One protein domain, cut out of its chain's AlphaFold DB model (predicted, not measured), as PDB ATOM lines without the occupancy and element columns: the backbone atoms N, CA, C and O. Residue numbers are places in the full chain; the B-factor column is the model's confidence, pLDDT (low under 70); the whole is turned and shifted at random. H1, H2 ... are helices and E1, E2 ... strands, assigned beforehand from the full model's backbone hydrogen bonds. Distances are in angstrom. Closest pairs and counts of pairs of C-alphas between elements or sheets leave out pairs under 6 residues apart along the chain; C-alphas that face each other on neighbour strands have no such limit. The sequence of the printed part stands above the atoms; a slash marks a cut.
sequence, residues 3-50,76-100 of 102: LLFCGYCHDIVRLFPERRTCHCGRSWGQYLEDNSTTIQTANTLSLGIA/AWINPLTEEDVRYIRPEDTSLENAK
ATOM      1  N   LEU A   3     184.377 249.878 295.811       96.62
ATOM      2  CA  LEU A   3     184.413 249.997 294.358       96.62
ATOM      3  C   LEU A   3     185.662 250.778 293.948       96.62
ATOM      4  O   LEU A   3     186.146 251.626 294.691       96.62
ATOM      5  N   LEU A   4     186.139 250.515 292.741       96.88
ATOM      6  CA  LEU A   4     187.199 251.257 292.080       96.88
ATOM      7  C   LEU A   4     186.577 252.131 290.998       96.88
ATOM      8  O   LEU A   4     185.895 251.615 290.116       96.88
ATOM      9  N   PHE A   5     186.846 253.432 291.032       97.94
ATOM     10  CA  PHE A   5     186.568 254.356 289.936       97.94
ATOM     11  C   PHE A   5     187.833 254.577 289.104       97.94
ATOM     12  O   PHE A   5     188.880 254.959 289.635       97.94
ATOM     13  N   CYS A   6     187.750 254.342 287.796       97.38
ATOM     14  CA  CYS A   6     188.871 254.512 286.878       97.38
ATOM     15  C   CYS A   6     189.007 255.974 286.432       97.38
ATOM     16  O   CYS A   6     188.170 256.474 285.686       97.38
ATOM     17  N   GLY A   7     190.121 256.634 286.760       96.38
ATOM     18  CA  GLY A   7     190.400 258.007 286.321       96.38
ATOM     19  C   GLY A   7     190.695 258.174 284.823       96.38
ATOM     20  O   GLY A   7     190.969 259.285 284.386       96.38
ATOM     21  N   TYR A   8     190.677 257.096 284.027       96.06
ATOM     22  CA  TYR A   8     190.902 257.149 282.574       96.06
ATOM     23  C   TYR A   8     189.622 257.026 281.745       96.06
ATOM     24  O   TYR A   8     189.510 257.660 280.701       96.06
ATOM     25  N   CYS A   9     188.696 256.158 282.161       97.12
ATOM     26  CA  CYS A   9     187.461 255.876 281.418       97.12
ATOM     27  C   CYS A   9     186.187 256.085 282.240       97.12
ATOM     28  O   CYS A   9     185.096 255.941 281.704       97.12
ATOM     29  N   HIS A  10     186.330 256.436 283.522       97.62
ATOM     30  CA  HIS A  10     185.243 256.688 284.470       97.62
ATOM     31  C   HIS A  10     184.359 255.472 284.777       97.62
ATOM     32  O   HIS A  10     183.280 255.616 285.345       97.62
ATOM     33  N   ASP A  11     184.840 254.275 284.447       97.94
ATOM     34  CA  ASP A  11     184.211 253.023 284.842       97.94
ATOM     35  C   ASP A  11     184.254 252.828 286.361       97.94
ATOM     36  O   ASP A  11     185.245 253.179 287.012       97.94
ATOM     37  N   ILE A  12     183.197 252.226 286.905       97.62
ATOM     38  CA  ILE A  12     183.078 251.873 288.319       97.62
ATOM     39  C   ILE A  12     183.007 250.357 288.432       97.62
ATOM     40  O   ILE A  12     182.052 249.717 287.996       97.62
ATOM     41  N   VAL A  13     184.006 249.782 289.087       97.06
ATOM     42  CA  VAL A  13     184.180 248.337 289.184       97.06
ATOM     43  C   VAL A  13     184.072 247.906 290.635       97.06
ATOM     44  O   VAL A  13     184.804 248.385 291.498       97.06
ATOM     45  N   ARG A  14     183.191 246.948 290.920       96.44
ATOM     46  CA  ARG A  14     183.172 246.285 292.226       96.44
ATOM     47  C   ARG A  14     184.408 245.406 292.390       96.44
ATOM     48  O   ARG A  14     184.678 244.583 291.518       96.44
ATOM     49  N   LEU A  15     185.099 245.544 293.520       96.25
ATOM     50  CA  LEU A  15     186.261 244.722 293.849       96.25
ATOM     51  C   LEU A  15     185.854 243.395 294.506       96.25
ATOM     52  O   LEU A  15     184.840 243.306 295.203       96.25
ATOM     53  N   PHE A  16     186.669 242.373 294.263       96.00
ATOM     54  CA  PHE A  16     186.588 241.019 294.816       96.00
ATOM     55  C   PHE A  16     188.008 240.559 295.195       96.00
ATOM     56  O   PHE A  16     188.956 241.288 294.887       96.00
ATOM     57  N   PRO A  17     188.188 239.412 295.873       95.94
ATOM     58  CA  PRO A  17     189.519 238.835 296.077       95.94
ATOM     59  C   PRO A  17     190.257 238.570 294.758       95.94
ATOM     60  O   PRO A  17     191.471 238.737 294.681       95.94
ATOM     61  N   GLU A  18     189.531 238.217 293.696       95.56
ATOM     62  CA  GLU A  18     190.094 238.129 292.353       95.56
ATOM     63  C   GLU A  18     190.272 239.518 291.731       95.56
ATOM     64  O   GLU A  18     189.419 240.399 291.881       95.56
ATOM     65  N   ARG A  19     191.343 239.690 290.945       96.00
ATOM     66  CA  ARG A  19     191.610 240.917 290.186       96.00
ATOM     67  C   ARG A  19     190.415 241.310 289.324       96.00
ATOM     68  O   ARG A  19     189.951 240.550 288.475       96.00
ATOM     69  N   ARG A  20     189.964 242.550 289.500       97.69
ATOM     70  CA  ARG A  20     188.921 243.179 288.689       97.69
ATOM     71  C   ARG A  20     189.507 244.355 287.937       97.69
ATOM     72  O   ARG A  20     190.234 245.156 288.515       97.69
ATOM     73  N   THR A  21     189.143 244.475 286.670       97.44
ATOM     74  CA  THR A  21     189.691 245.476 285.755       97.44
ATOM     75  C   THR A  21     188.549 246.283 285.158       97.44
ATOM     76  O   THR A  21     187.496 245.724 284.852       97.44
ATOM     77  N   CYS A  22     188.751 247.588 284.994       97.50
ATOM     78  CA  CYS A  22     187.830 248.436 284.236       97.50
ATOM     79  C   CYS A  22     187.762 248.026 282.760       97.50
ATOM     80  O   CYS A  22     188.684 247.403 282.228       97.50
ATOM     81  N   HIS A  23     186.706 248.448 282.066       97.19
ATOM     82  CA  HIS A  23     186.488 248.095 280.664       97.19
ATOM     83  C   HIS A  23     187.602 248.591 279.722       97.19
ATOM     84  O   HIS A  23     187.772 248.041 278.637       97.19
ATOM     85  N   CYS A  24     188.364 249.626 280.098       96.12
ATOM     86  CA  CYS A  24     189.481 250.124 279.288       96.12
ATOM     87  C   CYS A  24     190.806 249.386 279.547       96.12
ATOM     88  O   CYS A  24     191.798 249.663 278.873       96.12
ATOM     89  N   GLY A  25     190.849 248.486 280.534       94.88
ATOM     90  CA  GLY A  25     192.023 247.673 280.858       94.88
ATOM     91  C   GLY A  25     193.126 248.385 281.648       94.88
ATOM     92  O   GLY A  25     194.062 247.731 282.095       94.88
ATOM     93  N   ARG A  26     193.050 249.711 281.834       93.44
ATOM     94  CA  ARG A  26     194.152 250.511 282.412       93.44
ATOM     95  C   ARG A  26     194.198 250.515 283.933       93.44
ATOM     96  O   ARG A  26     195.257 250.744 284.507       93.44
ATOM     97  N   SER A  27     193.053 250.302 284.571       95.62
ATOM     98  CA  SER A  27     192.929 250.285 286.025       95.62
ATOM     99  C   SER A  27     192.374 248.958 286.503       95.62
ATOM    100  O   SER A  27     191.426 248.431 285.915       95.62
ATOM    101  N   TRP A  28     192.941 248.456 287.592       96.38
ATOM    102  CA  TRP A  28     192.485 247.247 288.255       96.38
ATOM    103  C   TRP A  28     192.636 247.364 289.768       96.38
ATOM    104  O   TRP A  28     193.395 248.196 290.269       96.38
ATOM    105  N   GLY A  29     191.909 246.516 290.484       96.75
ATOM    106  CA  GLY A  29     192.051 246.351 291.921       96.75
ATOM    107  C   GLY A  29     191.527 245.003 292.395       96.75
ATOM    108  O   GLY A  29     190.906 244.261 291.630       96.75
ATOM    109  N   GLN A  30     191.785 244.692 293.659       97.38
ATOM    110  CA  GLN A  30     191.253 243.521 294.355       97.38
ATOM    111  C   GLN A  30     191.302 243.719 295.869       97.38
ATOM    112  O   GLN A  30     191.987 244.613 296.371       97.38
ATOM    113  N   TYR A  31     190.591 242.865 296.592       97.19
ATOM    114  CA  TYR A  31     190.801 242.681 298.022       97.19
ATOM    115  C   TYR A  31     192.088 241.891 298.280       97.19
ATOM    116  O   TYR A  31     192.496 241.055 297.475       97.19
ATOM    117  N   LEU A  32     192.730 242.170 299.410       95.62
ATOM    118  CA  LEU A  32     193.790 241.334 299.960       95.62
ATOM    119  C   LEU A  32     193.183 240.173 300.764       95.62
ATOM    120  O   LEU A  32     191.971 240.097 300.960       95.62
ATOM    121  N   GLU A  33     194.037 239.265 301.236       93.81
ATOM    122  CA  GLU A  33     193.637 238.037 301.945       93.81
ATOM    123  C   GLU A  33     192.803 238.293 303.212       93.81
ATOM    124  O   GLU A  33     192.009 237.445 303.616       93.81
ATOM    125  N   ASP A  34     192.929 239.479 303.814       94.38
ATOM    126  CA  ASP A  34     192.142 239.896 304.979       94.38
ATOM    127  C   ASP A  34     190.669 240.217 304.652       94.38
ATOM    128  O   ASP A  34     189.884 240.486 305.561       94.38
ATOM    129  N   ASN A  35     190.283 240.191 303.369       89.25
ATOM    130  CA  ASN A  35     188.951 240.529 302.856       89.25
ATOM    131  C   ASN A  35     188.427 241.911 303.286       89.25
ATOM    132  O   ASN A  35     187.228 242.187 303.195       89.25
ATOM    133  N   SER A  36     189.319 242.798 303.724       92.31
ATOM    134  CA  SER A  36     188.989 244.146 304.180       92.31
ATOM    135  C   SER A  36     189.802 245.176 303.415       92.31
ATOM    136  O   SER A  36     189.237 246.097 302.821       92.31
ATOM    137  N   THR A  37     191.115 244.984 303.346       95.62
ATOM    138  CA  THR A  37     192.041 245.866 302.648       95.62
ATOM    139  C   THR A  37     191.933 245.660 301.145       95.62
ATOM    140  O   THR A  37     191.832 244.537 300.655       95.62
ATOM    141  N   THR A  38     191.987 246.754 300.389       96.44
ATOM    142  CA  THR A  38     192.035 246.711 298.921       96.44
ATOM    143  C   THR A  38     193.354 247.241 298.400       96.44
ATOM    144  O   THR A  38     193.961 248.126 299.000       96.44
ATOM    145  N   ILE A  39     193.780 246.705 297.263       96.19
ATOM    146  CA  ILE A  39     194.886 247.227 296.474       96.19
ATOM    147  C   ILE A  39     194.373 247.611 295.088       96.19
ATOM    148  O   ILE A  39     193.570 246.880 294.503       96.19
ATOM    149  N   GLN A  40     194.805 248.758 294.567       95.81
ATOM    150  CA  GLN A  40     194.396 249.241 293.248       95.81
ATOM    151  C   GLN A  40     195.481 250.061 292.549       95.81
ATOM    152  O   GLN A  40     196.376 250.615 293.182       95.81
ATOM    153  N   THR A  41     195.408 250.153 291.225       94.62
ATOM    154  CA  THR A  41     196.332 250.960 290.411       94.62
ATOM    155  C   THR A  41     196.245 252.456 290.722       94.62
ATOM    156  O   THR A  41     195.175 252.958 291.070       94.62
ATOM    157  N   ALA A  42     197.332 253.195 290.490       88.06
ATOM    158  CA  ALA A  42     197.329 254.659 290.496       88.06
ATOM    159  C   ALA A  42     196.298 255.271 289.515       88.06
ATOM    160  O   ALA A  42     195.847 254.622 288.568       88.06
ATOM    161  N   ASN A  43     195.949 256.547 289.733       91.81
ATOM    162  CA  ASN A  43     194.906 257.278 288.993       91.81
ATOM    163  C   ASN A  43     193.510 256.620 289.083       91.81
ATOM    164  O   ASN A  43     192.759 256.546 288.109       91.81
ATOM    165  N   THR A  44     193.178 256.113 290.269       95.12
ATOM    166  CA  THR A  44     191.856 255.584 290.623       95.12
ATOM    167  C   THR A  44     191.352 256.250 291.896       95.12
ATOM    168  O   THR A  44     192.137 256.837 292.643       95.12
ATOM    169  N   LEU A  45     190.048 256.155 292.150       96.56
ATOM    170  CA  LEU A  45     189.454 256.497 293.443       96.56
ATOM    171  C   LEU A  45     188.788 255.253 294.028       96.56
ATOM    172  O   LEU A  45     188.062 254.554 293.322       96.56
ATOM    173  N   SER A  46     189.010 254.989 295.316       96.75
ATOM    174  CA  SER A  46     188.225 253.990 296.045       96.75
ATOM    175  C   SER A  46     186.913 254.612 296.513       96.75
ATOM    176  O   SER A  46     186.914 255.701 297.088       96.75
ATOM    177  N   LEU A  47     185.800 253.922 296.279       96.44
ATOM    178  CA  LEU A  47     184.471 254.326 296.723       96.44
ATOM    179  C   LEU A  47     183.942 253.339 297.763       96.44
ATOM    180  O   LEU A  47     183.985 252.124 297.552       96.44
ATOM    181  N   GLY A  48     183.406 253.853 298.864       93.06
ATOM    182  CA  GLY A  48     182.658 253.088 299.853       93.06
ATOM    183  C   GLY A  48     181.152 253.227 299.642       93.06
ATOM    184  O   GLY A  48     180.668 254.299 299.289       93.06
ATOM    185  N   ILE A  49     180.413 252.142 299.877       90.69
ATOM    186  CA  ILE A  49     178.949 252.157 300.037       90.69
ATOM    187  C   ILE A  49     178.618 251.605 301.424       90.69
ATOM    188  O   ILE A  49     179.108 250.527 301.794       90.69
ATOM    189  N   ALA A  50     177.777 252.330 302.166       88.00
ATOM    190  CA  ALA A  50     177.324 251.944 303.498       88.00
ATOM    191  C   ALA A  50     176.252 250.857 303.403       88.00
ATOM    192  O   ALA A  50     175.137 251.097 302.947       88.00
ATOM    193  N   ALA A  76     177.119 256.914 299.322       92.31
ATOM    194  CA  ALA A  76     178.432 256.546 298.824       92.31
ATOM    195  C   ALA A  76     179.429 257.665 299.148       92.31
ATOM    196  O   ALA A  76     179.054 258.837 299.204       92.31
ATOM    197  N   TRP A  77     180.693 257.312 299.362       94.25
ATOM    198  CA  TRP A  77     181.767 258.273 299.619       94.25
ATOM    199  C   TRP A  77     183.050 257.853 298.914       94.25
ATOM    200  O   TRP A  77     183.242 256.683 298.589       94.25
ATOM    201  N   ILE A  78     183.939 258.817 298.695       95.94
ATOM    202  CA  ILE A  78     185.311 258.553 298.266       95.94
ATOM    203  C   ILE A  78     186.127 258.259 299.524       95.94
ATOM    204  O   ILE A  78     186.124 259.066 300.455       95.94
ATOM    205  N   ASN A  79     186.818 257.121 299.561       94.75
ATOM    206  CA  ASN A  79     187.755 256.826 300.639       94.75
ATOM    207  C   ASN A  79     188.974 257.753 300.493       94.75
ATOM    208  O   ASN A  79     189.590 257.777 299.418       94.75
ATOM    209  N   PRO A  80     189.314 258.549 301.522       93.44
ATOM    210  CA  PRO A  80     190.440 259.468 301.450       93.44
ATOM    211  C   PRO A  80     191.764 258.703 301.347       93.44
ATOM    212  O   PRO A  80     191.859 257.543 301.727       93.44
ATOM    213  N   LEU A  81     192.826 259.374 300.894       88.88
ATOM    214  CA  LEU A  81     194.169 258.775 300.844       88.88
ATOM    215  C   LEU A  81     194.724 258.399 302.230       88.88
ATOM    216  O   LEU A  81     195.696 257.658 302.312       88.88
ATOM    217  N   THR A  82     194.133 258.932 303.301       91.88
ATOM    218  CA  THR A  82     194.458 258.593 304.692       91.88
ATOM    219  C   THR A  82     193.768 257.321 305.178       91.88
ATOM    220  O   THR A  82     194.021 256.906 306.300       91.88
ATOM    221  N   GLU A  83     192.867 256.739 304.383       93.31
ATOM    222  CA  GLU A  83     192.199 255.490 304.728       93.31
ATOM    223  C   GLU A  83     193.195 254.323 304.653       93.31
ATOM    224  O   GLU A  83     193.771 254.047 303.600       93.31
ATOM    225  N   GLU A  84     193.406 253.634 305.774       92.69
ATOM    226  CA  GLU A  84     194.459 252.614 305.898       92.69
ATOM    227  C   GLU A  84     194.136 251.332 305.115       92.69
ATOM    228  O   GLU A  84     195.030 250.576 304.716       92.69
ATOM    229  N   ASP A  85     192.849 251.099 304.864       93.88
ATOM    230  CA  ASP A  85     192.323 249.900 304.220       93.88
ATOM    231  C   ASP A  85     192.210 250.022 302.676       93.88
ATOM    232  O   ASP A  85     191.615 249.166 301.997       93.88
ATOM    233  N   VAL A  86     192.823 251.067 302.102       95.06
ATOM    234  CA  VAL A  86     192.970 251.292 300.657       95.06
ATOM    235  C   VAL A  86     194.432 251.570 300.317       95.06
ATOM    236  O   VAL A  86     194.999 252.598 300.673       95.06
ATOM    237  N   ARG A  87     195.049 250.669 299.550       94.38
ATOM    238  CA  ARG A  87     196.440 250.788 299.101       94.38
ATOM    239  C   ARG A  87     196.506 251.031 297.601       94.38
ATOM    240  O   ARG A  87     195.749 250.443 296.829       94.38
ATOM    241  N   TYR A  88     197.457 251.859 297.186       93.19
ATOM    242  CA  TYR A  88     197.688 252.169 295.780       93.19
ATOM    243  C   TYR A  88     199.026 251.601 295.322       93.19
ATOM    244  O   TYR A  88     200.056 251.821 295.960       93.19
ATOM    245  N   ILE A  89     198.999 250.887 294.202       88.88
ATOM    246  CA  ILE A  89     200.198 250.417 293.513       88.88
ATOM    247  C   ILE A  89     200.832 251.617 292.837       88.88
ATOM    248  O   ILE A  89     200.156 252.367 292.118       88.88
ATOM    249  N   ARG A  90     202.128 251.799 293.066       78.19
ATOM    250  CA  ARG A  90     202.863 252.858 292.393       78.19
ATOM    251  C   ARG A  90     203.058 252.481 290.925       78.19
ATOM    252  O   ARG A  90     203.254 251.302 290.632       78.19
ATOM    253  N   PRO A  91     203.014 253.440 289.988       70.25
ATOM    254  CA  PRO A  91     203.193 253.154 288.566       70.25
ATOM    255  C   PRO A  91     204.415 252.270 288.255       70.25
ATOM    256  O   PRO A  91     204.312 251.367 287.425       70.25
ATOM    257  N   GLU A  92     205.526 252.474 288.964       71.50
ATOM    258  CA  GLU A  92     206.771 251.704 288.861       71.50
ATOM    259  C   GLU A  92     206.657 250.219 289.262       71.50
ATOM    260  O   GLU A  92     207.380 249.382 288.722       71.50
ATOM    261  N   ASP A  93     205.719 249.865 290.140       68.50
ATOM    262  CA  ASP A  93     205.523 248.487 290.608       68.50
ATOM    263  C   ASP A  93     204.660 247.670 289.623       68.50
ATOM    264  O   ASP A  93     204.734 246.440 289.565       68.50
ATOM    265  N   THR A  94     203.884 248.351 288.774       60.66
ATOM    266  CA  THR A  94     202.951 247.732 287.814       60.66
ATOM    267  C   THR A  94     203.651 246.915 286.721       60.66
ATOM    268  O   THR A  94     203.099 245.930 286.228       60.66
ATOM    269  N   SER A  95     204.871 247.297 286.322       52.94
ATOM    270  CA  SER A  95     205.636 246.583 285.288       52.94
ATOM    271  C   SER A  95     206.216 245.250 285.765       52.94
ATOM    272  O   SER A  95     206.456 244.365 284.946       52.94
ATOM    273  N   LEU A  96     206.426 245.084 287.075       47.25
ATOM    274  CA  LEU A  96     207.026 243.875 287.650       47.25
ATOM    275  C   LEU A  96     206.008 242.745 287.852       47.25
ATOM    276  O   LEU A  96     206.382 241.574 287.794       47.25
ATOM    277  N   GLU A  97     204.727 243.066 288.054       50.41
ATOM    278  CA  GLU A  97     203.667 242.055 288.189       50.41
ATOM    279  C   GLU A  97     203.231 241.470 286.845       50.41
ATOM    280  O   GLU A  97     203.072 240.257 286.730       50.41
ATOM    281  N   ASN A  98     203.105 242.297 285.801       47.41
ATOM    282  CA  ASN A  98     202.716 241.820 284.468       47.41
ATOM    283  C   ASN A  98     203.758 240.874 283.845       47.41
ATOM    284  O   ASN A  98     203.406 240.034 283.022       47.41
ATOM    285  N   ALA A  99     205.025 240.973 284.256       41.53
ATOM    286  CA  ALA A  99     206.094 240.078 283.818       41.53
ATOM    287  C   ALA A  99     206.074 238.701 284.511       41.53
ATOM    288  O   ALA A  99     206.734 237.783 284.037       41.53
ATOM    289  N   LYS A 100     205.347 238.543 285.628       38.34
ATOM    290  CA  LYS A 100     205.255 237.278 286.384       38.34
ATOM    291  C   LYS A 100     204.028 236.434 286.034       38.34
ATOM    292  O   LYS A 100     203.899 235.324 286.538       38.34
TER     293      LYS A 100
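Overview. This is residues 3 to 50 and 76 to 100 of the 102 residues of an uncharacterized protein of Armatimonas rosea (UniProt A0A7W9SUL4). Two small sheets stand partly face to face as a loose-edged sandwich, E2, E1, E5 and E6 in one and E3, E4 and E7 in the other. The E5 and E6 end of the first sheet reaches out at one end of the longest axis, and H1 trails off at the other, where residues 95 to 100 stick out free. The printed part has 73 residues, with seven named strands and then one named helix, in the order E1 E2 E3 E4 E5 E6 E7 H1. The sheet E2 - E1 - E5 - E6 is antiparallel and the sheet E3 - E4 - E7 is mixed; the class is mixed, helices and strands, with under half of the residues in named elements. The whole is compact, with a radius of gyration of the C-alphas of 11.6 A and spans of 37 by 28 by 22 A.

Along the chain. E1, residues 3 to 6, begins at C-alpha 3 (184.413, 249.997, 294.358) and is 9.8 A long. E2, residues 12 to 14, follows. E3, residues 28 to 31, is 10.9 A long, and E4, residues 38 to 41, is 10.4 A. E5, residues 44 to 49, is the longest strand at 16.3 A and ends at C-alpha 49 (178.949, 252.157, 300.037). E6 is residues 76 to 78 and E7, residues 86 to 89, is 10.2 A long. H1, residues 91 to 98, is 12.1 A long and ends at C-alpha 98 (202.716, 241.820, 284.468).

Arrangement. The hairpin E1 and E2 is antiparallel at 148 degrees, with N 4 and O 13 within hydrogen-bond range at 2.8 A. E1 and E5 are antiparallel at 151 degrees, with N 5 and O 45 at 2.8 A. E5 pairs in staggered fashion, with E1 over residues 44 to 47 and with E6 over 47 to 49, where N 48 and O 77 are 2.8 A apart. In the other sheet the hairpin E3 and E4 has N 30 and O 39 at 2.9 A, and E4 and E7 are parallel at 33 degrees, with N 87 and O 38 at 2.8 A. In the sandwich, two sheets face to face, the facing parts are 9.7 A centre to centre; Leu 4 and Gly 29 are the closest C-alphas of E1 and E3, at 6.9 A. H1 is not on either sheet; its closest C-alpha pair with E4 is Thr 41 and Pro 91, 7.4 A. In H1, 0 of 4 O i to N i+4 pairs and 2 of 5 O i to N i+3 pairs are within range.

Size, cuts and confidence. The C-alphas farthest apart are those of Ala 50 and Ala 99, 36.8 A. Residues 51 to 75 are not printed, and C-alphas 50 and 76 are 6.7 A apart across the cut. The link from E2 to E3, 13 residues, is long. Residues 93 to 100 have pLDDT under 70.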